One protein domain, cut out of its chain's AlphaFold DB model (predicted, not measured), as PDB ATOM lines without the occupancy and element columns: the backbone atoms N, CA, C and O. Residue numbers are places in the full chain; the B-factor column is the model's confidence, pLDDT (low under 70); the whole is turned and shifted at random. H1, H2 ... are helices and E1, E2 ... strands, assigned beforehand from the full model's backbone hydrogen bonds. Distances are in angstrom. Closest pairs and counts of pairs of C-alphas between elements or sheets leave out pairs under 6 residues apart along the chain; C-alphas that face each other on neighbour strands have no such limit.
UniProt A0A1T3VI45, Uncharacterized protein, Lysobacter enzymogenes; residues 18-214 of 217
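AT A GLANCE: This is residues 18 to 214 of the 217 residues of an uncharacterized protein of Lysobacter enzymogenes (UniProt A0A1T3VI45). One eight-stranded antiparallel sheet, strongly twisted and curled, runs through the domain, with H1 and H4 over one face. The helical hairpin of H6 and H7 packs on the sheet's E5 edge, and the short H3 lies by E1 and E2 at the other end. The printed part has 197 residues, with seven named helices and eight named strands in the order H1 H2 H3 E1 E2 E3 E4 H4 E5 E6 E7 E8 H5 H6 H7; across the sheet the order is E1 E2 E3 E4 E8 E7 E6 E5. The class is mixed, helices and strands; the whole is compact, with a radius of gyration of the C-alphas of 17.2 A and spans of 49 by 40 by 30 A.

IN THESE COORDINATES: Find C-alpha 18 at (89.198, 19.188, 41.841); there H1 begins, residues 18 to 27, 14.2 A long. Next come H2, residues 33 to 36, H3, residues 44 to 49, and E1, residues 53 to 56. E2, residues 62 to 73, spans 32.2 A and bends by 57 degrees at residue 70; E3, residues 76 to 87, spans 35.0 A, and E4, residues 90 to 98, 24.9 A. After H4, residues 104 to 112, read E5, residues 120 to 125, E6, residues 130 to 135, E7, residues 139 to 146, 22.7 A, and E8, residues 149 to 157, 23.6 A, which bends by 52 degrees at residue 154. H5, residues 164 to 172, and H6, residues 185 to 194, precede H7, residues 199 to 212, 20.0 A, ending at C-alpha 212, (76.733, 8.197, 27.119).

HOW THE PARTS SIT: Two meanders, E1 E2 E3 E4 and E5 E6 E7 E8, each strand the antiparallel neighbour of the one before, are neighbours through E4 and E8, where N 98 and O 153 are 2.8 A apart, within hydrogen-bond range. Look also for N 69 of E2 and O 80 of E3, 2.8 A, and N 121 of E5 and O 134 of E6, 2.8 A. H1 lies only just over E8, with 3 of its C-alphas falling on it, at a height over the sheet of 7.6 A; the closest C-alphas are those of Tyr 24 and Pro 157, 6.9 A. H4 is on the same face, 7.8 A high, its C-alpha 104 5.2 A from that of Arg 151 in E8. H6 and H7, a helical hairpin, touch at a shallow tilt of 8 degrees, opposite ways, closest at the C-alphas of Ala 192 and Ala 204, 5.3 A. H7 lies over E6; H2, H3 and H5 only graze the sheet. Every O i to N i+4 pair is within hydrogen-bond range in H1, H3, H4, H6 and H7, and 4 of 5 in H5; H2 is too short for one.

THE WHOLE: The two C-alphas farthest apart, those of Glu 46 and Gly 198, are 50.9 A apart. The printed part has no cut, and the link from H5 to H6, residues 173 to 184, is long. Mean pLDDT of the printed part is 76.9; 45 residues are under 70, among them 56 to 61, 123 to 128 and 159 to 181.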
ATOM      1  N   GLN A  18      90.568  19.352  41.368       88.44
ATOM      2  CA  GLN A  18      89.198  19.188  41.841       88.44
ATOM      3  C   GLN A  18      88.627  20.484  42.436       88.44
ATOM      4  O   GLN A  18      87.498  20.838  42.112       88.44
ATOM      5  N   ALA A  19      89.406  21.199  43.253       87.62
ATOM      6  CA  ALA A  19      88.987  22.470  43.850       87.62
ATOM      7  C   ALA A  19      88.787  23.554  42.777       87.62
ATOM      8  O   ALA A  19      87.829  24.317  42.823       87.62
ATOM      9  N   VAL A  20      89.647  23.567  41.758       88.56
ATOM     10  CA  VAL A  20      89.513  24.469  40.607       88.56
ATOM     11  C   VAL A  20      88.231  24.167  39.827       88.56
ATOM     12  O   VAL A  20      87.469  25.080  39.522       88.56
ATOM     13  N   ILE A  21      87.943  22.890  39.548       89.94
ATOM     14  CA  ILE A  21      86.677  22.498  38.914       89.94
ATOM     15  C   ILE A  21      85.476  22.880  39.793       89.94
ATOM     16  O   ILE A  21      84.455  23.323  39.273       89.94
ATOM     17  N   GLU A  22      85.578  22.732  41.115       88.38
ATOM     18  CA  GLU A  22      84.535  23.149  42.058       88.38
ATOM     19  C   GLU A  22      84.233  24.648  41.975       88.38
ATOM     20  O   GLU A  22      83.055  24.997  41.909       88.38
ATOM     21  N   GLU A  23      85.248  25.513  41.887       87.38
ATOM     22  CA  GLU A  23      85.033  26.953  41.684       87.38
ATOM     23  C   GLU A  23      84.275  27.240  40.385       87.38
ATOM     24  O   GLU A  23      83.289  27.982  40.399       87.38
ATOM     25  N   TYR A  24      84.685  26.618  39.274       88.00
ATOM     26  CA  TYR A  24      83.985  26.779  38.000       88.00
ATOM     27  C   TYR A  24      82.523  26.356  38.100       88.00
ATOM     28  O   TYR A  24      81.653  27.088  37.643       88.00
ATOM     29  N   LEU A  25      82.234  25.206  38.708       87.38
ATOM     30  CA  LEU A  25      80.859  24.716  38.835       87.38
ATOM     31  C   LEU A  25      80.010  25.605  39.749       87.38
ATOM     32  O   LEU A  25      78.833  25.816  39.480       87.38
ATOM     33  N   GLN A  26      80.592  26.136  40.824       86.75
ATOM     34  CA  GLN A  26      79.859  26.961  41.781       86.75
ATOM     35  C   GLN A  26      79.605  28.383  41.267       86.75
ATOM     36  O   GLN A  26      78.624  29.021  41.654       86.75
ATOM     37  N   HIS A  27      80.506  28.915  40.443       82.31
ATOM     38  CA  HIS A  27      80.503  30.334  40.089       82.31
ATOM     39  C   HIS A  27      80.407  30.611  38.592       82.31
ATOM     40  O   HIS A  27      80.301  31.774  38.206       82.31
ATOM     41  N   GLY A  28      80.479  29.580  37.753       79.38
ATOM     42  CA  GLY A  28      80.568  29.714  36.301       79.38
ATOM     43  C   GLY A  28      81.858  30.389  35.829       79.38
ATOM     44  O   GLY A  28      81.926  30.790  34.677       79.38
ATOM     45  N   ARG A  29      82.853  30.574  36.707       79.25
ATOM     46  CA  ARG A  29      84.166  31.190  36.443       79.25
ATOM     47  C   ARG A  29      85.108  30.953  37.623       79.25
ATOM     48  O   ARG A  29      84.643  30.667  38.724       79.25
ATOM     49  N   LEU A  30      86.404  31.184  37.433       77.88
ATOM     50  CA  LEU A  30      87.334  31.334  38.556       77.88
ATOM     51  C   LEU A  30      87.117  32.704  39.201       77.88
ATOM     52  O   LEU A  30      87.268  33.732  38.543       77.88
ATOM     53  N   ARG A  31      86.707  32.727  40.475       68.00
ATOM     54  CA  ARG A  31      86.480  33.987  41.213       68.00
ATOM     55  C   ARG A  31      87.724  34.435  41.954       68.00
ATOM     56  O   ARG A  31      87.982  35.632  42.018       68.00
ATOM     57  N   SER A  32      88.461  33.488  42.528       63.16
ATOM     58  CA  SER A  32      89.684  33.767  43.270       63.16
ATOM     59  C   SER A  32      90.888  33.370  42.431       63.16
ATOM     60  O   SER A  32      91.631  32.436  42.735       63.16
ATOM     61  N   THR A  33      91.120  34.132  41.368       64.94
ATOM     62  CA  THR A  33      92.311  33.962  40.536       64.94
ATOM     63  C   THR A  33      93.608  34.311  41.277       64.94
ATOM     64  O   THR A  33      94.695  33.974  40.812       64.94
ATOM     65  N   ALA A  34      93.505  34.919  42.467       66.19
ATOM     66  CA  ALA A  34      94.634  35.276  43.322       66.19
ATOM     67  C   ALA A  34      95.501  34.060  43.675       66.19
ATOM     68  O   ALA A  34      96.719  34.176  43.795       66.19
ATOM     69  N   ALA A  35      94.899  32.871  43.764       67.62
ATOM     70  CA  ALA A  35      95.633  31.634  44.005       67.62
ATOM     71  C   ALA A  35      96.535  31.218  42.819       67.62
ATOM     72  O   ALA A  35      97.461  30.429  42.990       67.62
ATOM     73  N   PHE A  36      96.302  31.798  41.641       72.94
ATOM     74  CA  PHE A  36      97.140  31.707  40.445       72.94
ATOM     75  C   PHE A  36      97.998  32.969  40.229       72.94
ATOM     76  O   PHE A  36      98.604  33.151  39.172       72.94
ATOM     77  N   GLY A  37      98.038  33.861  41.224       68.81
ATOM     78  CA  GLY A  37      98.728  35.144  41.161       68.81
ATOM     79  C   GLY A  37      98.122  36.123  40.157       68.81
ATOM     80  O   GLY A  37      98.860  36.932  39.610       68.81
ATOM     81  N   PHE A  38      96.815  36.025  39.897       71.62
ATOM     82  CA  PHE A  38      96.068  36.968  39.067       71.62
ATOM     83  C   PHE A  38      94.969  37.641  39.895       71.62
ATOM     84  O   PHE A  38      94.141  36.948  40.480       71.62
ATOM     85  N   ALA A  39      94.911  38.968  39.938       72.19
ATOM     86  CA  ALA A  39      93.781  39.693  40.512       72.19
ATOM     87  C   ALA A  39      93.030  40.464  39.404       72.19
ATOM     88  O   ALA A  39      93.680  41.134  38.604       72.19
ATOM     89  N   PRO A  40      91.686  40.374  39.311       64.50
ATOM     90  CA  PRO A  40      90.925  40.990  38.214       64.50
ATOM     91  C   PRO A  40      91.023  42.519  38.109       64.50
ATOM     92  O   PRO A  40      90.610  43.080  37.098       64.50
ATOM     93  N   ASP A  41      91.501  43.187  39.158       72.38
ATOM     94  CA  ASP A  41      91.730  44.629  39.252       72.38
ATOM     95  C   ASP A  41      93.153  45.058  38.850       72.38
ATOM     96  O   ASP A  41      93.396  46.254  38.694       72.38
ATOM     97  N   GLN A  42      94.080  44.113  38.646       73.69
ATOM     98  CA  GLN A  42      95.422  44.412  38.140       73.69
ATOM     99  C   GLN A  42      95.379  44.849  36.676       73.69
ATOM    100  O   GLN A  42      94.632  44.301  35.859       73.69
ATOM    101  N   SER A  43      96.224  45.819  36.329       75.25
ATOM    102  CA  SER A  43      96.388  46.232  34.937       75.25
ATOM    103  C   SER A  43      97.070  45.137  34.116       75.25
ATOM    104  O   SER A  43      97.897  44.367  34.610       75.25
ATOM    105  N   LEU A  44      96.765  45.094  32.819       74.12
ATOM    106  CA  LEU A  44      97.407  44.173  31.879       74.12
ATOM    107  C   LEU A  44      98.935  44.326  31.886       74.12
ATOM    108  O   LEU A  44      99.652  43.328  31.866       74.12
ATOM    109  N   GLN A  45      99.434  45.562  31.998       76.56
ATOM    110  CA  GLN A  45     100.866  45.846  32.084       76.56
ATOM    111  C   GLN A  45     101.505  45.247  33.346       76.56
ATOM    112  O   GLN A  45     102.597  44.695  33.262       76.56
ATOM    113  N   GLU A  46     100.836  45.315  34.501       78.06
ATOM    114  CA  GLU A  46     101.335  44.715  35.748       78.06
ATOM    115  C   GLU A  46     101.382  43.188  35.677       78.06
ATOM    116  O   GLU A  46     102.320  42.576  36.186       78.06
ATOM    117  N   LEU A  47     100.399  42.566  35.024       77.56
ATOM    118  CA  LEU A  47     100.359  41.112  34.865       77.56
ATOM    119  C   LEU A  47     101.499  40.621  33.974       77.56
ATOM    120  O   LEU A  47     102.197  39.672  34.336       77.56
ATOM    121  N   VAL A  48     101.713  41.304  32.849       77.44
ATOM    122  CA  VAL A  48     102.771  41.000  31.875       77.44
ATOM    123  C   VAL A  48     104.163  41.285  32.435       77.44
ATOM    124  O   VAL A  48     105.107  40.567  32.122       77.44
ATOM    125  N   ALA A  49     104.309  42.308  33.280       77.81
ATOM    126  CA  ALA A  49     105.561  42.578  33.987       77.81
ATOM    127  C   ALA A  49     105.896  41.514  35.053       77.81
ATOM    128  O   ALA A  49     107.031  41.465  35.527       77.81
ATOM    129  N   GLY A  50     104.918  40.694  35.451       79.06
ATOM    130  CA  GLY A  50     105.110  39.519  36.293       79.06
ATOM    131  C   GLY A  50     105.415  38.261  35.475       79.06
ATOM    132  O   GLY A  50     106.238  38.263  34.566       79.06
ATOM    133  N   ASP A  51     104.730  37.165  35.809       79.69
ATOM    134  CA  ASP A  51     104.938  35.851  35.181       79.69
ATOM    135  C   ASP A  51     103.929  35.538  34.058       79.69
ATOM    136  O   ASP A  51     103.913  34.415  33.541       79.69
ATOM    137  N   PHE A  52     103.039  36.476  33.711       84.69
ATOM    138  CA  PHE A  52     102.097  36.276  32.611       84.69
ATOM    139  C   PHE A  52     102.740  36.639  31.273       84.69
ATOM    140  O   PHE A  52     103.470  37.618  31.150       84.69
ATOM    141  N   LYS A  53     102.429  35.859  30.244       83.62
ATOM    142  CA  LYS A  53     102.872  36.060  28.865       83.62
ATOM    143  C   LYS A  53     101.686  36.495  28.010       83.62
ATOM    144  O   LYS A  53     100.547  36.124  28.287       83.62
ATOM    145  N   HIS A  54     101.941  37.248  26.947       79.31
ATOM    146  CA  HIS A  54     100.923  37.512  25.930       79.31
ATOM    147  C   HIS A  54     100.730  36.265  25.058       79.31
ATOM    148  O   HIS A  54     101.659  35.858  24.364       79.31
ATOM    149  N   ALA A  55      99.532  35.676  25.086       70.12
ATOM    150  CA  ALA A  55      99.231  34.422  24.386       70.12
ATOM    151  C   ALA A  55      98.825  34.644  22.917       70.12
ATOM    152  O   ALA A  55      99.239  33.907  22.026       70.12
ATOM    153  N   ALA A  56      98.020  35.678  22.646       64.25
ATOM    154  CA  ALA A  56      97.618  36.059  21.294       64.25
ATOM    155  C   ALA A  56      97.146  37.522  21.244       64.25
ATOM    156  O   ALA A  56      96.273  37.924  22.012       64.25
ATOM    157  N   MET A  57      97.680  38.300  20.296       49.81
ATOM    158  CA  MET A  57      97.106  39.578  19.871       49.81
ATOM    159  C   MET A  57      96.490  39.391  18.487       49.81
ATOM    160  O   MET A  57      97.214  39.255  17.501       49.81
ATOM    161  N   ARG A  58      95.161  39.432  18.376       52.16
ATOM    162  CA  ARG A  58      94.585  40.038  17.174       52.16
ATOM    163  C   ARG A  58      94.296  41.482  17.556       52.16
ATOM    164  O   ARG A  58      93.598  41.685  18.544       52.16
ATOM    165  N   PRO A  59      94.849  42.483  16.857       43.62
ATOM    166  CA  PRO A  59      94.541  43.877  17.135       43.62
ATOM    167  C   PRO A  59      93.093  44.162  16.713       43.62
ATOM    168  O   PRO A  59      92.828  44.652  15.622       43.62
ATOM    169  N   ALA A  60      92.154  43.774  17.569       51.28
ATOM    170  CA  ALA A  60      90.731  44.061  17.503       51.28
ATOM    171  C   ALA A  60      90.134  43.734  18.879       51.28
ATOM    172  O   ALA A  60      89.973  42.573  19.216       51.28
ATOM    173  N   ALA A  61      89.836  44.757  19.681       63.38
ATOM    174  CA  ALA A  61      89.026  44.733  20.909       63.38
ATOM    175  C   ALA A  61      89.344  43.736  22.055       63.38
ATOM    176  O   ALA A  61      88.817  43.969  23.142       63.38
ATOM    177  N   TYR A  62      90.166  42.695  21.900       72.75
ATOM    178  CA  TYR A  62      90.422  41.689  22.934       72.75
ATOM    179  C   TYR A  62      91.913  41.403  23.148       72.75
ATOM    180  O   TYR A  62      92.722  41.486  22.228       72.75
ATOM    181  N   GLU A  63      92.261  41.031  24.378       79.75
ATOM    182  CA  GLU A  63      93.622  40.684  24.795       79.75
ATOM    183  C   GLU A  63      93.609  39.371  25.577       79.75
ATOM    184  O   GLU A  63      92.687  39.110  26.352       79.75
ATOM    185  N   GLN A  64      94.627  38.533  25.380       82.62
ATOM    186  CA  GLN A  64      94.795  37.295  26.135       82.62
ATOM    187  C   GLN A  64      96.172  37.226  26.776       82.62
ATOM    188  O   GLN A  64      97.200  37.409  26.114       82.62
ATOM    189  N   ILE A  65      96.169  36.901  28.063       85.19
ATOM    190  CA  ILE A  65      97.374  36.607  28.831       85.19
ATOM    191  C   ILE A  65      97.340  35.155  29.285       85.19
ATOM    192  O   ILE A  65      96.271  34.599  29.547       85.19
ATOM    193  N   GLU A  66      98.507  34.556  29.428       88.00
ATOM    194  CA  GLU A  66      98.653  33.189  29.897       88.00
ATOM    195  C   GLU A  66      99.718  33.070  30.976       88.00
ATOM    196  O   GLU A  66     100.698  33.812  30.983       88.00
ATOM    197  N   ARG A  67      99.540  32.116  31.883       87.25
ATOM    198  CA  ARG A  67     100.565  31.735  32.853       87.25
ATOM    199  C   ARG A  67     100.562  30.234  33.062       87.25
ATOM    200  O   ARG A  67      99.503  29.632  33.244       87.25
ATOM    201  N   ASP A  68     101.754  29.658  33.110       88.31
ATOM    202  CA  ASP A  68     101.944  28.249  33.438       88.31
ATOM    203  C   ASP A  68     101.731  28.017  34.939       88.31
ATOM    204  O   ASP A  68     102.243  28.745  35.793       88.31
ATOM    205  N   VAL A  69     100.951  26.993  35.267       86.50
ATOM    206  CA  VAL A  69     100.560  26.638  36.631       86.50
ATOM    207  C   VAL A  69     100.642  25.127  36.834       86.50
ATOM    208  O   VAL A  69     100.578  24.328  35.900       86.50
ATOM    209  N   LEU A  70     100.781  24.712  38.091       86.38
ATOM    210  CA  LEU A  70     100.841  23.303  38.472       86.38
ATOM    211  C   LEU A  70      99.659  22.957  39.373       86.38
ATOM    212  O   LEU A  70      99.475  23.559  40.434       86.38
ATOM    213  N   LEU A  71      98.883  21.953  38.972       86.56
ATOM    214  CA  LEU A  71      97.703  21.507  39.705       86.56
ATOM    215  C   LEU A  71      97.916  20.138  40.331       86.56
ATOM    216  O   LEU A  71      98.437  19.218  39.705       86.56
ATOM    217  N   ARG A  72      97.456  19.967  41.570       86.56
ATOM    218  CA  ARG A  72      97.443  18.659  42.228       86.56
ATOM    219  C   ARG A  72      96.257  17.837  41.754       86.56
ATOM    220  O   ARG A  72      95.119  18.293  41.745       86.56
ATOM    221  N   HIS A  73      96.521  16.584  41.431       83.38
ATOM    222  CA  HIS A  73      95.527  15.579  41.092       83.38
ATOM    223  C   HIS A  73      95.870  14.265  41.814       83.38
ATOM    224  O   HIS A  73      97.002  14.046  42.243       83.38
ATOM    225  N   ARG A  74      94.911  13.336  41.929       77.06
ATOM    226  CA  ARG A  74      95.119  12.022  42.578       77.06
ATOM    227  C   ARG A  74      96.290  11.215  41.988       77.06
ATOM    228  O   ARG A  74      96.858  10.375  42.671       77.06
ATOM    229  N   GLY A  75      96.627  11.460  40.725       74.56
ATOM    230  CA  GLY A  75      97.714  10.797  39.995       74.56
ATOM    231  C   GLY A  75      99.043  11.557  39.979       74.56
ATOM    232  O   GLY A  75      99.929  11.149  39.240       74.56
ATOM    233  N   GLY A  76      99.173  12.659  40.728       82.12
ATOM    234  CA  GLY A  76     100.376  13.496  40.751       82.12
ATOM    235  C   GLY A  76     100.088  14.961  40.429       82.12
ATOM    236  O   GLY A  76      98.999  15.469  40.694       82.12
ATOM    237  N   VAL A  77     101.080  15.647  39.870       83.31
ATOM    238  CA  VAL A  77     100.955  17.041  39.434       83.31
ATOM    239  C   VAL A  77     100.633  17.074  37.943       83.31
ATOM    240  O   VAL A  77     101.255  16.365  37.158       83.31
ATOM    241  N   VAL A  78      99.647  17.882  37.567       84.81
ATOM    242  CA  VAL A  78      99.249  18.129  36.181       84.81
ATOM    243  C   VAL A  78      99.716  19.536  35.812       84.81
ATOM    244  O   VAL A  78      99.286  20.489  36.473       84.81
ATOM    245  N   PRO A  79     100.592  19.691  34.804       87.44
ATOM    246  CA  PRO A  79     100.899  21.004  34.271       87.44
ATOM    247  C   PRO A  79      99.688  21.538  33.511       87.44
ATOM    248  O   PRO A  79      98.962  20.799  32.832       87.44
ATOM    249  N   ALA A  80      99.456  22.828  33.679       89.31
ATOM    250  CA  ALA A  80      98.334  23.525  33.100       89.31
ATOM    251  C   ALA A  80      98.736  24.956  32.753       89.31
ATOM    252  O   ALA A  80      99.707  25.476  33.298       89.31
ATOM    253  N   SER A  81      97.958  25.602  31.898       88.88
ATOM    254  CA  SER A  81      98.130  27.022  31.597       88.88
ATOM    255  C   SER A  81      96.811  27.734  31.871       88.88
ATOM    256  O   SER A  81      95.756  27.332  31.378       88.88
ATOM    257  N   LEU A  82      96.857  28.763  32.716       88.56
ATOM    258  CA  LEU A  82      95.730  29.653  32.964       88.56
ATOM    259  C   LEU A  82      95.731  30.720  31.871       88.56
ATOM    260  O   LEU A  82      96.610  31.580  31.877       88.56
ATOM    261  N   ARG A  83      94.748  30.690  30.971       86.88
ATOM    262  CA  ARG A  83      94.562  31.709  29.933       86.88
ATOM    263  C   ARG A  83      93.426  32.635  30.335       86.88
ATOM    264  O   ARG A  83      92.311  32.181  30.559       86.88
ATOM    265  N   SER A  84      93.705  33.926  30.478       84.06
ATOM    266  CA  SER A  84      92.707  34.936  30.843       84.06
ATOM    267  C   SER A  84      92.441  35.865  29.672       84.06
ATOM    268  O   SER A  84      93.378  36.395  29.073       84.06
ATOM    269  N   THR A  85      91.163  36.058  29.365       81.38
ATOM    270  CA  THR A  85      90.700  36.872  28.242       81.38
ATOM    271  C   THR A  85      90.142  38.194  28.745       81.38
ATOM    272  O   THR A  85      89.411  38.249  29.740       81.38
ATOM    273  N   TYR A  86      90.460  39.254  28.015       79.94
ATOM    274  CA  TYR A  86      90.014  40.614  28.255       79.94
ATOM    275  C   TYR A  86      89.317  41.138  27.016       79.94
ATOM    276  O   TYR A  86      89.778  40.915  25.899       79.94
ATOM    277  N   LEU A  87      88.240  41.882  27.221       79.00
ATOM    278  CA  LEU A  87      87.545  42.615  26.172       79.00
ATOM    279  C   LEU A  87      87.602  44.102  26.527       79.00
ATOM    280  O   LEU A  87      87.092  44.514  27.568       79.00
ATOM    281  N   ARG A  88      88.245  44.910  25.680       78.44
ATOM    282  CA  ARG A  88      88.415  46.365  25.860       78.44
ATOM    283  C   ARG A  88      88.997  46.714  27.243       78.44
ATOM    284  O   ARG A  88      88.489  47.593  27.937       78.44
ATOM    285  N   GLY A  89      90.015  45.962  27.669       76.69
ATOM    286  CA  GLY A  89      90.674  46.110  28.972       76.69
ATOM    287  C   GLY A  89      89.889  45.571  30.176       76.69
ATOM    288  O   GLY A  89      90.389  45.624  31.295       76.69
ATOM    289  N   ARG A  90      88.677  45.034  29.988       77.38
ATOM    290  CA  ARG A  90      87.883  44.431  31.070       77.38
ATOM    291  C   ARG A  90      88.089  42.926  31.105       77.38
ATOM    292  O   ARG A  90      87.937  42.268  30.077       77.38
ATOM    293  N   TYR A  91      88.383  42.389  32.289       78.50
ATOM    294  CA  TYR A  91      88.446  40.946  32.500       78.50
ATOM    295  C   TYR A  91      87.107  40.296  32.146       78.50
ATOM    296  O   TYR A  91      86.061  40.663  32.688       78.50
ATOM    297  N   LEU A  92      87.158  39.318  31.249       77.69
ATOM    298  CA  LEU A  92      85.989  38.581  30.797       77.69
ATOM    299  C   LEU A  92      85.914  37.222  31.489       77.69
ATOM    300  O   LEU A  92      84.934  36.907  32.167       77.69
ATOM    301  N   ASN A  93      86.951  36.407  31.306       79.44
ATOM    302  CA  ASN A  93      87.019  35.069  31.859       79.44
ATOM    303  C   ASN A  93      88.461  34.571  31.972       79.44
ATOM    304  O   ASN A  93      89.400  35.159  31.436       79.44
ATOM    305  N   SER A  94      88.604  33.440  32.648       83.88
ATOM    306  CA  SER A  94      89.793  32.611  32.575       83.88
ATOM    307  C   SER A  94      89.370  31.210  32.185       83.88
ATOM    308  O   SER A  94      88.306  30.750  32.600       83.88
ATOM    309  N   GLU A  95      90.207  30.556  31.402       86.44
ATOM    310  CA  GLU A  95      90.138  29.144  31.078       86.44
ATOM    311  C   GLU A  95      91.436  28.458  31.496       86.44
ATOM    312  O   GLU A  95      92.467  29.093  31.731       86.44
ATOM    313  N   LEU A  96      91.362  27.145  31.643       89.62
ATOM    314  CA  LEU A  96      92.473  26.324  32.077       89.62
ATOM    315  C   LEU A  96      92.745  25.245  31.037       89.62
ATOM    316  O   LEU A  96      91.920  24.350  30.849       89.62
ATOM    317  N   ASP A  97      93.924  25.288  30.436       90.50
ATOM    318  CA  ASP A  97      94.413  24.230  29.559       90.50
ATOM    319  C   ASP A  97      95.177  23.176  30.339       90.50
ATOM    320  O   ASP A  97      95.932  23.495  31.252       90.50
ATOM    321  N   LEU A  98      95.004  21.912  29.964       89.75
ATOM    322  CA  LEU A  98      95.567  20.752  30.645       89.75
ATOM    323  C   LEU A  98      96.377  19.901  29.660       89.75
ATOM    324  O   LEU A  98      95.821  19.355  28.703       89.75
ATOM    325  N   LEU A  99      97.676  19.709  29.923       79.94
ATOM    326  CA  LEU A  99      98.588  19.021  28.996       79.94
ATOM    327  C   LEU A  99      99.462  17.950  29.686       79.94
ATOM    328  O   LEU A  99     100.539  18.268  30.174       79.94
ATOM    329  N   PRO A 100      99.090  16.653  29.682       77.31
ATOM    330  CA  PRO A 100      97.797  16.086  29.316       77.31
ATOM    331  C   PRO A 100      96.812  16.162  30.488       77.31
ATOM    332  O   PRO A 100      97.160  15.869  31.633       77.31
ATOM    333  N   GLY A 101      95.544  16.453  30.209       85.19
ATOM    334  CA  GLY A 101      94.523  16.401  31.246       85.19
ATOM    335  C   GLY A 101      94.056  14.987  31.625       85.19
ATOM    336  O   GLY A 101      94.441  13.967  31.020       85.19
ATOM    337  N   PRO A 102      93.224  14.903  32.680       89.25
ATOM    338  CA  PRO A 102      92.701  13.645  33.188       89.25
ATOM    339  C   PRO A 102      91.733  12.988  32.189       89.25
ATOM    340  O   PRO A 102      91.162  13.659  31.323       89.25
ATOM    341  N   PRO A 103      91.496  11.669  32.309       89.94
ATOM    342  CA  PRO A 103      90.458  11.004  31.532       89.94
ATOM    343  C   PRO A 103      89.084  11.637  31.787       89.94
ATOM    344  O   PRO A 103      88.689  11.803  32.944       89.94
ATOM    345  N   LEU A 104      88.324  11.910  30.724       89.00
ATOM    346  CA  LEU A 104      86.973  12.479  30.822       89.00
ATOM    347  C   LEU A 104      86.066  11.604  31.700       89.00
ATOM    348  O   LEU A 104      85.355  12.102  32.566       89.00
ATOM    349  N   ALA A 105      86.182  10.280  31.562       87.94
ATOM    350  CA  ALA A 105      85.457   9.304  32.373       87.94
ATOM    351  C   ALA A 105      85.696   9.443  33.883       87.94
ATOM    352  O   ALA A 105      84.822   9.085  34.669       87.94
ATOM    353  N   THR A 106      86.876   9.911  34.299       89.06
ATOM    354  CA  THR A 106      87.187  10.147  35.714       89.06
ATOM    355  C   THR A 106      86.440  11.374  36.221       89.06
ATOM    356  O   THR A 106      85.844  11.315  37.294       89.06
ATOM    357  N   ILE A 107      86.427  12.453  35.432       90.00
ATOM    358  CA  ILE A 107      85.708  13.685  35.765       90.00
ATOM    359  C   ILE A 107      84.202  13.426  35.812       90.00
ATOM    360  O   ILE A 107      83.586  13.682  36.841       90.00
ATOM    361  N   LEU A 108      83.615  12.836  34.764       88.31
ATOM    362  CA  LEU A 108      82.169  12.581  34.697       88.31
ATOM    363  C   LEU A 108      81.679  11.666  35.829       88.31
ATOM    364  O   LEU A 108      80.669  11.961  36.463       88.31
ATOM    365  N   ARG A 109      82.434  10.606  36.159       87.44
ATOM    366  CA  ARG A 109      82.115   9.732  37.302       87.44
ATOM    367  C   ARG A 109      82.235  10.427  38.650       87.44
ATOM    368  O   ARG A 109      81.557  10.042  39.596       87.44
ATOM    369  N   TRP A 110      83.145  11.384  38.781       88.81
ATOM    370  CA  TRP A 110      83.231  12.179  39.998       88.81
ATOM    371  C   TRP A 110      82.051  13.151  40.093       88.81
ATOM    372  O   TRP A 110      81.411  13.198  41.141       88.81
ATOM    373  N   LEU A 111      81.696  13.836  38.999       89.25
ATOM    374  CA  LEU A 111      80.528  14.719  38.937       89.25
ATOM    375  C   LEU A 111      79.233  13.972  39.275       89.25
ATOM    376  O   LEU A 111      78.467  14.448  40.106       89.25
ATOM    377  N   SER A 112      79.026  12.768  38.732       86.19
ATOM    378  CA  SER A 112      77.815  11.975  38.994       86.19
ATOM    379  C   SER A 112      77.642  11.552  40.458       86.19
ATOM    380  O   SER A 112      76.535  11.253  40.893       86.19
ATOM    381  N   ARG A 113      78.727  11.549  41.242       88.06
ATOM    382  CA  ARG A 113      78.710  11.226  42.678       88.06
ATOM    383  C   ARG A 113      78.476  12.444  43.570       88.06
ATOM    384  O   ARG A 113      78.293  12.274  44.776       88.06
ATOM    385  N   ARG A 114      78.511  13.661  43.020       87.62
ATOM    386  CA  ARG A 114      78.271  14.895  43.778       87.62
ATOM    387  C   ARG A 114      76.796  15.033  44.149       87.62
ATOM    388  O   ARG A 114      75.917  14.488  43.480       87.62
ATOM    389  N   ARG A 115      76.542  15.793  45.218       82.06
ATOM    390  CA  ARG A 115      75.200  16.191  45.661       82.06
ATOM    391  C   ARG A 115      75.145  17.717  45.848       82.06
ATOM    392  O   ARG A 115      75.924  18.218  46.656       82.06
ATOM    393  N   PRO A 116      74.256  18.437  45.136       85.12
ATOM    394  CA  PRO A 116      73.417  17.935  44.040       85.12
ATOM    395  C   PRO A 116      74.269  17.424  42.866       85.12
ATOM    396  O   PRO A 116      75.423  17.825  42.711       85.12
ATOM    397  N   THR A 117      73.722  16.491  42.085       86.81
ATOM    398  CA  THR A 117      74.405  15.943  40.908       86.81
ATOM    399  C   THR A 117      74.339  16.964  39.770       86.81
ATOM    400  O   THR A 117      73.229  17.294  39.353       86.81
ATOM    401  N   PRO A 118      75.485  17.460  39.266       87.44
ATOM    402  CA  PRO A 118      75.518  18.376  38.134       87.44
ATOM    403  C   PRO A 118      74.892  17.741  36.901       87.44
ATOM    404  O   PRO A 118      75.134  16.567  36.596       87.44
ATOM    405  N   ARG A 119      74.123  18.530  36.161       86.50
ATOM    406  CA  ARG A 119      73.588  18.130  34.871       86.50
ATOM    407  C   ARG A 119      74.708  18.129  33.844       86.50
ATOM    408  O   ARG A 119      75.426  19.112  33.702       86.50
ATOM    409  N   VAL A 120      74.823  17.034  33.105       84.56
ATOM    410  CA  VAL A 120      75.813  16.885  32.042       84.56
ATOM    411  C   VAL A 120      75.103  16.876  30.692       84.56
ATOM    412  O   VAL A 120      74.278  16.009  30.418       84.56
ATOM    413  N   GLU A 121      75.434  17.846  29.852       80.69
ATOM    414  CA  GLU A 121      74.876  18.076  28.523       80.69
ATOM    415  C   GLU A 121      76.008  17.929  27.501       80.69
ATOM    416  O   GLU A 121      77.058  18.556  27.633       80.69
ATOM    417  N   LEU A 122      75.841  17.114  26.457       74.00
ATOM    418  CA  LEU A 122      76.823  17.115  25.376       74.00
ATOM    419  C   LEU A 122      76.658  18.420  24.605       74.00
ATOM    420  O   LEU A 122      75.570  18.725  24.106       74.00
ATOM    421  N   PHE A 123      77.738  19.190  24.551       64.19
ATOM    422  CA  PHE A 123      77.736  20.486  23.896       64.19
ATOM    423  C   PHE A 123      78.112  20.337  22.428       64.19
ATOM    424  O   PHE A 123      77.429  20.911  21.586       64.19
ATOM    425  N   GLU A 124      79.130  19.515  22.114       67.19
ATOM    426  CA  GLU A 124      79.533  19.273  20.725       67.19
ATOM    427  C   GLU A 124      80.564  18.144  20.514       67.19
ATOM    428  O   GLU A 124      81.374  17.844  21.392       67.19
ATOM    429  N   THR A 125      80.604  17.590  19.296       62.12
ATOM    430  CA  THR A 125      81.771  16.904  18.714       62.12
ATOM    431  C   THR A 125      82.164  17.621  17.415       62.12
ATOM    432  O   THR A 125      81.495  17.431  16.400       62.12
ATOM    433  N   PHE A 126      83.235  18.420  17.427       61.84
ATOM    434  CA  PHE A 126      83.729  19.153  16.247       61.84
ATOM    435  C   PHE A 126      84.140  18.204  15.114       61.84
ATOM    436  O   PHE A 126      84.013  18.498  13.927       61.84
ATOM    437  N   ASN A 127      84.679  17.043  15.494       61.31
ATOM    438  CA  ASN A 127      85.019  15.941  14.607       61.31
ATOM    439  C   ASN A 127      85.123  14.630  15.421       61.31
ATOM    440  O   ASN A 127      84.643  14.528  16.548       61.31
ATOM    441  N   ALA A 128      85.748  13.605  14.839       61.94
ATOM    442  CA  ALA A 128      85.996  12.311  15.476       61.94
ATOM    443  C   ALA A 128      86.831  12.380  16.767       61.94
ATOM    444  O   ALA A 128      86.756  11.474  17.599       61.94
ATOM    445  N   GLU A 129      87.671  13.404  16.872       75.00
ATOM    446  CA  GLU A 129      88.824  13.485  17.760       75.00
ATOM    447  C   GLU A 129      88.706  14.602  18.796       75.00
ATOM    448  O   GLU A 129      89.450  14.581  19.764       75.00
ATOM    449  N   TYR A 130      87.776  15.543  18.634       78.38
ATOM    450  CA  TYR A 130      87.629  16.711  19.500       78.38
ATOM    451  C   TYR A 130      86.154  16.945  19.827       78.38
ATOM    452  O   TYR A 130      85.288  16.857  18.951       78.38
ATOM    453  N   GLY A 131      85.863  17.280  21.080       80.38
ATOM    454  CA  GLY A 131      84.514  17.621  21.519       80.38
ATOM    455  C   GLY A 131      84.488  18.327  22.867       80.38
ATOM    456  O   GLY A 131      85.529  18.572  23.478       80.38
ATOM    457  N   ALA A 132      83.285  18.653  23.331       85.00
ATOM    458  CA  ALA A 132      83.062  19.299  24.612       85.00
ATOM    459  C   ALA A 132      81.795  18.789  25.305       85.00
ATOM    460  O   ALA A 132      80.745  18.589  24.688       85.00
ATOM    461  N   VAL A 133      81.895  18.625  26.621       86.38
ATOM    462  CA  VAL A 133      80.755  18.383  27.507       86.38
ATOM    463  C   VAL A 133      80.466  19.660  28.291       86.38
ATOM    464  O   VAL A 133      81.370  20.212  28.911       86.38
ATOM    465  N   LEU A 134      79.219  20.125  28.281       86.06
ATOM    466  CA  LEU A 134      78.739  21.228  29.106       86.06
ATOM    467  C   LEU A 134      78.164  20.678  30.412       86.06
ATOM    468  O   LEU A 134      77.390  19.728  30.413       86.06
ATOM    469  N   VAL A 135      78.529  21.286  31.529       87.62
ATOM    470  CA  VAL A 135      78.033  20.932  32.857       87.62
ATOM    471  C   VAL A 135      77.285  22.125  33.438       87.62
ATOM    472  O   VAL A 135      77.769  23.256  33.356       87.62
ATOM    473  N   ASP A 136      76.080  21.876  33.960       85.69
ATOM    474  CA  ASP A 136      75.161  22.868  34.542       85.69
ATOM    475  C   ASP A 136      74.996  24.128  33.681       85.69
ATOM    476  O   ASP A 136      74.932  25.254  34.177       85.69
ATOM    477  N   ARG A 137      74.989  23.946  32.357       80.62
ATOM    478  CA  ARG A 137      74.927  25.015  31.350       80.62
ATOM    479  C   ARG A 137      75.986  26.117  31.453       80.62
ATOM    480  O   ARG A 137      75.858  27.134  30.765       80.62
ATOM    481  N   SER A 138      77.019  25.922  32.264       80.81
ATOM    482  CA  SER A 138      77.921  26.984  32.713       80.81
ATOM    483  C   SER A 138      79.391  26.666  32.485       80.81
ATOM    484  O   SER A 138      80.173  27.587  32.279       80.81
ATOM    485  N   VAL A 139      79.780  25.390  32.473       87.50
ATOM    486  CA  VAL A 139      81.191  24.993  32.407       87.50
ATOM    487  C   VAL A 139      81.403  23.966  31.308       87.50
ATOM    488  O   VAL A 139      80.761  22.920  31.301       87.50
ATOM    489  N   LYS A 140      82.314  24.246  30.379       87.31
ATOM    490  CA  LYS A 140      82.665  23.358  29.272       87.31
ATOM    491  C   LYS A 140      83.947  22.593  29.608       87.31
ATOM    492  O   LYS A 140      84.965  23.189  29.958       87.31
ATOM    493  N   PHE A 141      83.896  21.276  29.459       89.94
ATOM    494  CA  PHE A 141      85.043  20.375  29.501       89.94
ATOM    495  C   PHE A 141      85.360  19.956  28.073       89.94
ATOM    496  O   PHE A 141      84.705  19.066  27.523       89.94
ATOM    497  N   CYS A 142      86.349  20.605  27.473       88.25
ATOM    498  CA  CYS A 142      86.845  20.234  26.157       88.25
ATOM    499  C   CYS A 142      87.723  18.997  26.286       88.25
ATOM    500  O   CYS A 142      88.472  18.845  27.255       88.25
ATOM    501  N   PHE A 143      87.628  18.098  25.319       88.00
ATOM    502  CA  PHE A 143      88.371  16.856  25.329       88.00
ATOM    503  C   PHE A 143      88.838  16.466  23.933       88.00
ATOM    504  O   PHE A 143      88.207  16.783  22.923       88.00
ATOM    505  N   THR A 144      89.916  15.690  23.911       87.00
ATOM    506  CA  THR A 144      90.373  14.962  22.734       87.00
ATOM    507  C   THR A 144      90.137  13.473  22.883       87.00
ATOM    508  O   THR A 144      90.142  12.925  23.990       87.00
ATOM    509  N   ARG A 145      89.939  12.797  21.757       82.31
ATOM    510  CA  ARG A 145      89.841  11.349  21.650       82.31
ATOM    511  C   ARG A 145      91.122  10.810  21.022       82.31
ATOM    512  O   ARG A 145      91.523  11.232  19.944       82.31
ATOM    513  N   ASN A 146      91.715   9.820  21.676       79.94
ATOM    514  CA  ASN A 146      92.792   9.001  21.131       79.94
ATOM    515  C   ASN A 146      92.389   7.522  21.255       79.94
ATOM    516  O   ASN A 146      92.301   6.987  22.366       79.94
ATOM    517  N   GLY A 147      92.075   6.872  20.131       77.75
ATOM    518  CA  GLY A 147      91.432   5.552  20.141       77.75
ATOM    519  C   GLY A 147      90.076   5.622  20.843       77.75
ATOM    520  O   GLY A 147      89.281   6.493  20.525       77.75
ATOM    521  N   ASP A 148      89.808   4.776  21.836       75.06
ATOM    522  CA  ASP A 148      88.562   4.824  22.629       75.06
ATOM    523  C   ASP A 148      88.702   5.589  23.954       75.06
ATOM    524  O   ASP A 148      87.881   5.466  24.862       75.06
ATOM    525  N   ARG A 149      89.767   6.387  24.091       83.69
ATOM    526  CA  ARG A 149      90.057   7.145  25.311       83.69
ATOM    527  C   ARG A 149      89.825   8.630  25.081       83.69
ATOM    528  O   ARG A 149      90.424   9.214  24.184       83.69
ATOM    529  N   TYR A 150      89.021   9.236  25.950       86.81
ATOM    530  CA  TYR A 150      88.762  10.676  25.973       86.81
ATOM    531  C   TYR A 150      89.564  11.333  27.096       86.81
ATOM    532  O   TYR A 150      89.485  10.898  28.252       86.81
ATOM    533  N   ARG A 151      90.327  12.378  26.777       90.19
ATOM    534  CA  ARG A 151      91.106  13.161  27.743       90.19
ATOM    535  C   ARG A 151      90.673  14.607  27.707       90.19
ATOM    536  O   ARG A 151      90.607  15.187  26.632       90.19
ATOM    537  N   VAL A 152      90.408  15.170  28.880       90.69
ATOM    538  CA  VAL A 152      90.116  16.598  29.002       90.69
ATOM    539  C   VAL A 152      91.363  17.372  28.588       90.69
ATOM    540  O   VAL A 152      92.460  17.041  29.028       90.69
ATOM    541  N   THR A 153      91.198  18.365  27.728       90.62
ATOM    542  CA  THR A 153      92.275  19.249  27.269       90.62
ATOM    543  C   THR A 153      92.116  20.655  27.800       90.62
ATOM    544  O   THR A 153      93.117  21.331  27.983       90.62
ATOM    545  N   SER A 154      90.890  21.088  28.087       89.88
ATOM    546  CA  SER A 154      90.670  22.371  28.739       89.88
ATOM    547  C   SER A 154      89.344  22.432  29.488       89.88
ATOM    548  O   SER A 154      88.418  21.649  29.252       89.88
ATOM    549  N   LEU A 155      89.294  23.362  30.434       89.69
ATOM    550  CA  LEU A 155      88.137  23.732  31.228       89.69
ATOM    551  C   LEU A 155      87.879  25.217  31.011       89.69
ATOM    552  O   LEU A 155      88.735  26.039  31.328       89.69
ATOM    553  N   MET A 156      86.707  25.556  30.495       86.12
ATOM    554  CA  MET A 156      86.365  26.939  30.182       86.12
ATOM    555  C   MET A 156      84.938  27.256  30.624       86.12
ATOM    556  O   MET A 156      84.050  26.402  30.531       86.12
ATOM    557  N   PRO A 157      84.681  28.473  31.108       80.38
ATOM    558  CA  PRO A 157      83.333  28.894  31.420       80.38
ATOM    559  C   PRO A 157      82.574  29.168  30.120       80.38
ATOM    560  O   PRO A 157      83.137  29.645  29.132       80.38
ATOM    561  N   ARG A 158      81.272  28.892  30.107       75.62
ATOM    562  CA  ARG A 158      80.404  29.337  29.024       75.62
ATOM    563  C   ARG A 158      80.293  30.851  29.103       75.62
ATOM    564  O   ARG A 158      79.749  31.385  30.066       75.62
ATOM    565  N   ILE A 159      80.756  31.528  28.063       68.62
ATOM    566  CA  ILE A 159      80.608  32.971  27.964       68.62
ATOM    567  C   ILE A 159      79.237  33.261  27.354       68.62
ATOM    568  O   ILE A 159      78.945  32.863  26.229       68.62
ATOM    569  N   ALA A 160      78.357  33.897  28.123       62.19
ATOM    570  CA  ALA A 160      77.081  34.390  27.622       62.19
ATOM    571  C   ALA A 160      77.242  35.872  27.268       62.19
ATOM    572  O   ALA A 160      77.536  36.683  28.142       62.19
ATOM    573  N   GLY A 161      77.075  36.217  25.990       57.97
ATOM    574  CA  GLY A 161      77.123  37.599  25.517       57.97
ATOM    575  C   GLY A 161      75.742  38.234  25.365       57.97
ATOM    576  O   GLY A 161      74.756  37.548  25.085       57.97
ATOM    577  N   SER A 162      75.682  39.560  25.479       56.78
ATOM    578  CA  SER A 162      74.521  40.387  25.122       56.78
ATOM    579  C   SER A 162      74.976  41.635  24.366       56.78
ATOM    580  O   SER A 162      76.041  42.164  24.672       56.78
ATOM    581  N   GLY A 163      74.165  42.132  23.427       65.25
ATOM    582  CA  GLY A 163      74.481  43.351  22.671       65.25
ATOM    583  C   GLY A 163      75.775  43.230  21.860       65.25
ATOM    584  O   GLY A 163      76.082  42.153  21.354       65.25
ATOM    585  N   ASP A 164      76.539  44.317  21.764       61.28
ATOM    586  CA  ASP A 164      77.769  44.391  20.957       61.28
ATOM    587  C   ASP A 164      78.867  43.423  21.421       61.28
ATOM    588  O   ASP A 164      79.653  42.932  20.612       61.28
ATOM    589  N   ASP A 165      78.895  43.096  22.716       63.72
ATOM    590  CA  ASP A 165      79.852  42.132  23.259       63.72
ATOM    591  C   ASP A 165      79.549  40.725  22.743       63.72
ATOM    592  O   ASP A 165      80.460  39.924  22.590       63.72
ATOM    593  N   ARG A 166      78.291  40.413  22.405       65.31
ATOM    594  CA  ARG A 166      77.925  39.094  21.886       65.31
ATOM    595  C   ARG A 166      78.689  38.752  20.609       65.31
ATOM    596  O   ARG A 166      79.192  37.645  20.535       65.31
ATOM    597  N   VAL A 167      78.817  39.673  19.656       64.12
ATOM    598  CA  VAL A 167      79.534  39.416  18.392       64.12
ATOM    599  C   VAL A 167      81.028  39.197  18.648       64.12
ATOM    600  O   VAL A 167      81.609  38.239  18.150       64.12
ATOM    601  N   ALA A 168      81.641  40.023  19.499       61.22
ATOM    602  CA  ALA A 168      83.052  39.873  19.865       61.22
ATOM    603  C   ALA A 168      83.324  38.567  20.638       61.22
ATOM    604  O   ALA A 168      84.343  37.908  20.447       61.22
ATOM    605  N   LEU A 169      82.390  38.170  21.502       63.66
ATOM    606  CA  LEU A 169      82.424  36.896  22.215       63.66
ATOM    607  C   LEU A 169      82.188  35.715  21.285       63.66
ATOM    608  O   LEU A 169      82.780  34.662  21.484       63.66
ATOM    609  N   GLU A 170      81.357  35.897  20.264       61.09
ATOM    610  CA  GLU A 170      81.130  34.909  19.224       61.09
ATOM    611  C   GLU A 170      82.399  34.686  18.373       61.09
ATOM    612  O   GLU A 170      82.735  33.556  18.032       61.09
ATOM    613  N   GLU A 171      83.183  35.727  18.099       58.84
ATOM    614  CA  GLU A 171      84.478  35.594  17.418       58.84
ATOM    615  C   GLU A 171      85.563  34.928  18.279       58.84
ATOM    616  O   GLU A 171      86.455  34.271  17.746       58.84
ATOM    617  N   LEU A 172      85.499  35.067  19.605       59.22
ATOM    618  CA  LEU A 172      86.415  34.409  20.546       59.22
ATOM    619  C   LEU A 172      86.039  32.947  20.795       59.22
ATOM    620  O   LEU A 172      86.895  32.067  20.824       59.22
ATOM    621  N   ASP A 173      84.743  32.691  20.937       57.84
ATOM    622  CA  ASP A 173      84.143  31.375  21.126       57.84
ATOM    623  C   ASP A 173      83.798  30.755  19.759       57.84
ATOM    624  O   ASP A 173      82.893  29.936  19.689       57.84
ATOM    625  N   CYS A 174      84.452  31.154  18.654       42.22
ATOM    626  CA  CYS A 174      84.042  30.830  17.274       42.22
ATOM    627  C   CYS A 174      84.117  29.343  16.904       42.22
ATOM    628  O   CYS A 174      83.562  28.929  15.887       42.22
ATOM    629  N   THR A 175      84.729  28.509  17.741       46.34
ATOM    630  CA  THR A 175      84.536  27.059  17.671       46.34
ATOM    631  C   THR A 175      83.113  26.663  18.079       46.34
ATOM    632  O   THR A 175      82.579  25.713  17.540       46.34
ATOM    633  N   LEU A 176      82.457  27.417  18.956       47.31
ATOM    634  CA  LEU A 176      81.271  27.046  19.730       47.31
ATOM    635  C   LEU A 176      80.037  27.950  19.509       47.31
ATOM    636  O   LEU A 176      78.965  27.689  20.069       47.31
ATOM    637  N   VAL A 177      80.142  28.987  18.675       38.94
ATOM    638  CA  VAL A 177      78.992  29.797  18.240       38.94
ATOM    639  C   VAL A 177      78.140  29.006  17.266       38.94
ATOM    640  O   VAL A 177      78.551  28.709  16.150       38.94
ATOM    641  N   GLY A 178      76.928  28.668  17.697       46.12
ATOM    642  CA  GLY A 178      75.978  27.867  16.919       46.12
ATOM    643  C   GLY A 178      75.637  26.524  17.564       46.12
ATOM    644  O   GLY A 178      74.692  25.858  17.138       46.12
ATOM    645  N   MET A 179      76.335  26.154  18.640       53.47
ATOM    646  CA  MET A 179      76.122  24.891  19.346       53.47
ATOM    647  C   MET A 179      75.033  25.051  20.400       53.47
ATOM    648  O   MET A 179      75.045  25.984  21.203       53.47
ATOM    649  N   GLN A 180      74.071  24.133  20.405       61.56
ATOM    650  CA  GLN A 180      73.005  24.108  21.399       61.56
ATOM    651  C   GLN A 180      73.207  22.876  22.275       61.56
ATOM    652  O   GLN A 180      73.362  21.777  21.727       61.56
ATOM    653  N   PRO A 181      73.204  23.037  23.608       67.06
ATOM    654  CA  PRO A 181      73.374  21.913  24.504       67.06
ATOM    655  C   PRO A 181      72.265  20.899  24.265       67.06
ATOM    656  O   PRO A 181      71.110  21.252  24.009       67.06
ATOM    657  N   CYS A 182      72.632  19.628  24.331       70.06
ATOM    658  CA  CYS A 182      71.664  18.561  24.224       70.06
ATOM    659  C   CYS A 182      71.423  17.943  25.588       70.06
ATOM    660  O   CYS A 182      72.341  17.501  26.276       70.06
ATOM    661  N   GLU A 183      70.155  17.872  25.950       69.31
ATOM    662  CA  GLU A 183      69.731  17.486  27.285       69.31
ATOM    663  C   GLU A 183      69.586  15.980  27.476       69.31
ATOM    664  O   GLU A 183      69.724  15.491  28.595       69.31
ATOM    665  N   ARG A 184      69.291  15.252  26.394       73.81
ATOM    666  CA  ARG A 184      69.040  13.809  26.411       73.81
ATOM    667  C   ARG A 184      69.950  13.115  25.415       73.81
ATOM    668  O   ARG A 184      70.136  13.610  24.306       73.81
ATOM    669  N   SER A 185      70.425  11.922  25.760       71.44
ATOM    670  CA  SER A 185      71.275  11.092  24.893       71.44
ATOM    671  C   SER A 185      70.681  10.854  23.494       71.44
ATOM    672  O   SER A 185      71.412  10.838  22.507       71.44
ATOM    673  N   ALA A 186      69.353  10.750  23.372       76.81
ATOM    674  CA  ALA A 186      68.669  10.655  22.079       76.81
ATOM    675  C   ALA A 186      68.895  11.896  21.192       76.81
ATOM    676  O   ALA A 186      69.144  11.768  19.993       76.81
ATOM    677  N   ASP A 187      68.877  13.091  21.788       77.69
ATOM    678  CA  ASP A 187      69.143  14.345  21.080       77.69
ATOM    679  C   ASP A 187      70.619  14.405  20.634       77.69
ATOM    680  O   ASP A 187      70.935  14.949  19.576       77.69
ATOM    681  N   TRP A 188      71.524  13.774  21.396       78.38
ATOM    682  CA  TRP A 188      72.956  13.699  21.085       78.38
ATOM    683  C   TRP A 188      73.180  12.856  19.833       78.38
ATOM    684  O   TRP A 188      73.882  13.270  18.910       78.38
ATOM    685  N   LEU A 189      72.543  11.682  19.789       77.62
ATOM    686  CA  LEU A 189      72.599  10.760  18.655       77.62
ATOM    687  C   LEU A 189      71.993  11.390  17.400       77.62
ATOM    688  O   LEU A 189      72.588  11.307  16.324       77.62
ATOM    689  N   ALA A 190      70.852  12.071  17.541       78.69
ATOM    690  CA  ALA A 190      70.205  12.773  16.439       78.69
ATOM    691  C   ALA A 190      71.124  13.843  15.828       78.69
ATOM    692  O   ALA A 190      71.251  13.912  14.606       78.69
ATOM    693  N   ARG A 191      71.833  14.626  16.653       74.25
ATOM    694  CA  ARG A 191      72.812  15.610  16.162       74.25
ATOM    695  C   ARG A 191      74.054  14.973  15.563       74.25
ATOM    696  O   ARG A 191      74.481  15.375  14.484       74.25
ATOM    697  N   ALA A 192      74.610  13.942  16.192       75.44
ATOM    698  CA  ALA A 192      75.745  13.222  15.622       75.44
ATOM    699  C   ALA A 192      75.415  12.637  14.236       75.44
ATOM    700  O   ALA A 192      76.274  12.639  13.350       75.44
ATOM    701  N   ALA A 193      74.164  12.217  14.014       77.25
ATOM    702  CA  ALA A 193      73.664  11.750  12.724       77.25
ATOM    703  C   ALA A 193      73.508  12.860  11.664       77.25
ATOM    704  O   ALA A 193      73.500  12.546  10.472       77.25
ATOM    705  N   GLN A 194      73.427  14.137  12.056       75.81
ATOM    706  CA  GLN A 194      73.347  15.280  11.135       75.81
ATOM    707  C   GLN A 194      74.705  15.653  10.524       75.81
ATOM    708  O   GLN A 194      74.737  16.342   9.505       75.81
ATOM    709  N   ASN A 195      75.819  15.143  11.067       69.50
ATOM    710  CA  ASN A 195      77.148  15.362  10.495       69.50
ATOM    711  C   ASN A 195      77.236  14.917   9.017       69.50
ATOM    712  O   ASN A 195      76.540  13.963   8.611       69.50
ATOM    713  N   PRO A 196      78.133  15.548   8.226       70.50
ATOM    714  CA  PRO A 196      78.379  15.186   6.834       70.50
ATOM    715  C   PRO A 196      78.606  13.677   6.653       70.50
ATOM    716  O   PRO A 196      79.138  12.984   7.530       70.50
ATOM    717  N   LYS A 197      78.153  13.141   5.512       78.38
ATOM    718  CA  LYS A 197      78.165  11.695   5.233       78.38
ATOM    719  C   LYS A 197      79.582  11.106   5.355       78.38
ATOM    720  O   LYS A 197      80.575  11.741   5.023       78.38
ATOM    721  N   GLY A 198      79.667   9.840   5.776       77.19
ATOM    722  CA  GLY A 198      80.912   9.063   5.766       77.19
ATOM    723  C   GLY A 198      81.587   8.930   7.135       77.19
ATOM    724  O   GLY A 198      80.965   8.499   8.108       77.19
ATOM    725  N   ARG A 199      82.895   9.209   7.194       74.38
ATOM    726  CA  ARG A 199      83.759   8.929   8.360       74.38
ATOM    727  C   ARG A 199      83.431   9.806   9.574       74.38
ATOM    728  O   ARG A 199      83.426   9.287  10.686       74.38
ATOM    729  N   GLN A 200      83.121  11.085   9.357       69.12
ATOM    730  CA  GLN A 200      82.823  12.050  10.424       69.12
ATOM    731  C   GLN A 200      81.561  11.664  11.200       69.12
ATOM    732  O   GLN A 200      81.620  11.529  12.418       69.12
ATOM    733  N   ARG A 201      80.459  11.349  10.504       76.69
ATOM    734  CA  ARG A 201      79.224  10.852  11.131       76.69
ATOM    735  C   ARG A 201      79.448   9.606  11.990       76.69
ATOM    736  O   ARG A 201      79.018   9.570  13.137       76.69
ATOM    737  N   ARG A 202      80.134   8.583  11.459       77.75
ATOM    738  CA  ARG A 202      80.415   7.347  12.218       77.75
ATOM    739  C   ARG A 202      81.244   7.619  13.469       77.75
ATOM    740  O   ARG A 202      81.010   7.002  14.503       77.75
ATOM    741  N   ALA A 203      82.219   8.512  13.371       72.50
ATOM    742  CA  ALA A 203      83.070   8.835  14.500       72.50
ATOM    743  C   ALA A 203      82.343   9.658  15.571       72.50
ATOM    744  O   ALA A 203      82.501   9.351  16.750       72.50
ATOM    745  N   ALA A 204      81.511  10.622  15.164       73.94
ATOM    746  CA  ALA A 204      80.655  11.391  16.064       73.94
ATOM    747  C   ALA A 204      79.661  10.483  16.804       73.94
ATOM    748  O   ALA A 204      79.565  10.557  18.023       73.94
ATOM    749  N   LEU A 205      78.993   9.558  16.101       78.44
ATOM    750  CA  LEU A 205      78.083   8.586  16.726       78.44
ATOM    751  C   LEU A 205      78.802   7.720  17.770       78.44
ATOM    752  O   LEU A 205      78.347   7.639  18.905       78.44
ATOM    753  N   ARG A 206      79.980   7.171  17.438       79.00
ATOM    754  CA  ARG A 206      80.796   6.412  18.404       79.00
ATOM    755  C   ARG A 206      81.247   7.255  19.597       79.00
ATOM    756  O   ARG A 206      81.414   6.721  20.690       79.00
ATOM    757  N   ALA A 207      81.501   8.547  19.385       76.00
ATOM    758  CA  ALA A 207      81.855   9.457  20.465       76.00
ATOM    759  C   ALA A 207      80.683   9.675  21.420       76.00
ATOM    760  O   ALA A 207      80.848   9.517  22.628       76.00
ATOM    761  N   VAL A 208      79.494   9.935  20.875       78.00
ATOM    762  CA  VAL A 208      78.252  10.052  21.647       78.00
ATOM    763  C   VAL A 208      77.959   8.775  22.427       78.00
ATOM    764  O   VAL A 208      77.737   8.850  23.631       78.00
ATOM    765  N   GLU A 209      78.005   7.613  21.773       79.69
ATOM    766  CA  GLU A 209      77.795   6.310  22.416       79.69
ATOM    767  C   GLU A 209      78.790   6.097  23.559       79.69
ATOM    768  O   GLU A 209      78.392   5.784  24.679       79.69
ATOM    769  N   GLY A 210      80.080   6.342  23.308       78.38
ATOM    770  CA  GLY A 210      81.127   6.211  24.317       78.38
ATOM    771  C   GLY A 210      80.904   7.128  25.519       78.38
ATOM    772  O   GLY A 210      81.001   6.669  26.654       78.38
ATOM    773  N   ILE A 211      80.563   8.399  25.297       77.62
ATOM    774  CA  ILE A 211      80.326   9.363  26.380       77.62
ATOM    775  C   ILE A 211      79.047   9.026  27.145       77.62
ATOM    776  O   ILE A 211      79.052   9.121  28.369       77.62
ATOM    777  N   ALA A 212      77.984   8.584  26.470       77.44
ATOM    778  CA  ALA A 212      76.733   8.197  27.119       77.44
ATOM    779  C   ALA A 212      76.944   7.096  28.173       77.44
ATOM    780  O   ALA A 212      76.340   7.159  29.238       77.44
ATOM    781  N   THR A 213      77.869   6.151  27.948       77.38
ATOM    782  CA  THR A 213      78.214   5.120  28.955       77.38
ATOM    783  C   THR A 213      78.877   5.664  30.225       77.38
ATOM    784  O   THR A 213      79.001   4.948  31.219       77.38
ATOM    785  N   LEU A 214      79.353   6.912  30.202       73.25
ATOM    786  CA  LEU A 214      80.067   7.545  31.313       73.25
ATOM    787  C   LEU A 214      79.150   8.374  32.215       73.25
ATOM    788  O   LEU A 214      79.608   8.885  33.240       73.25
TER     789      LEU A 214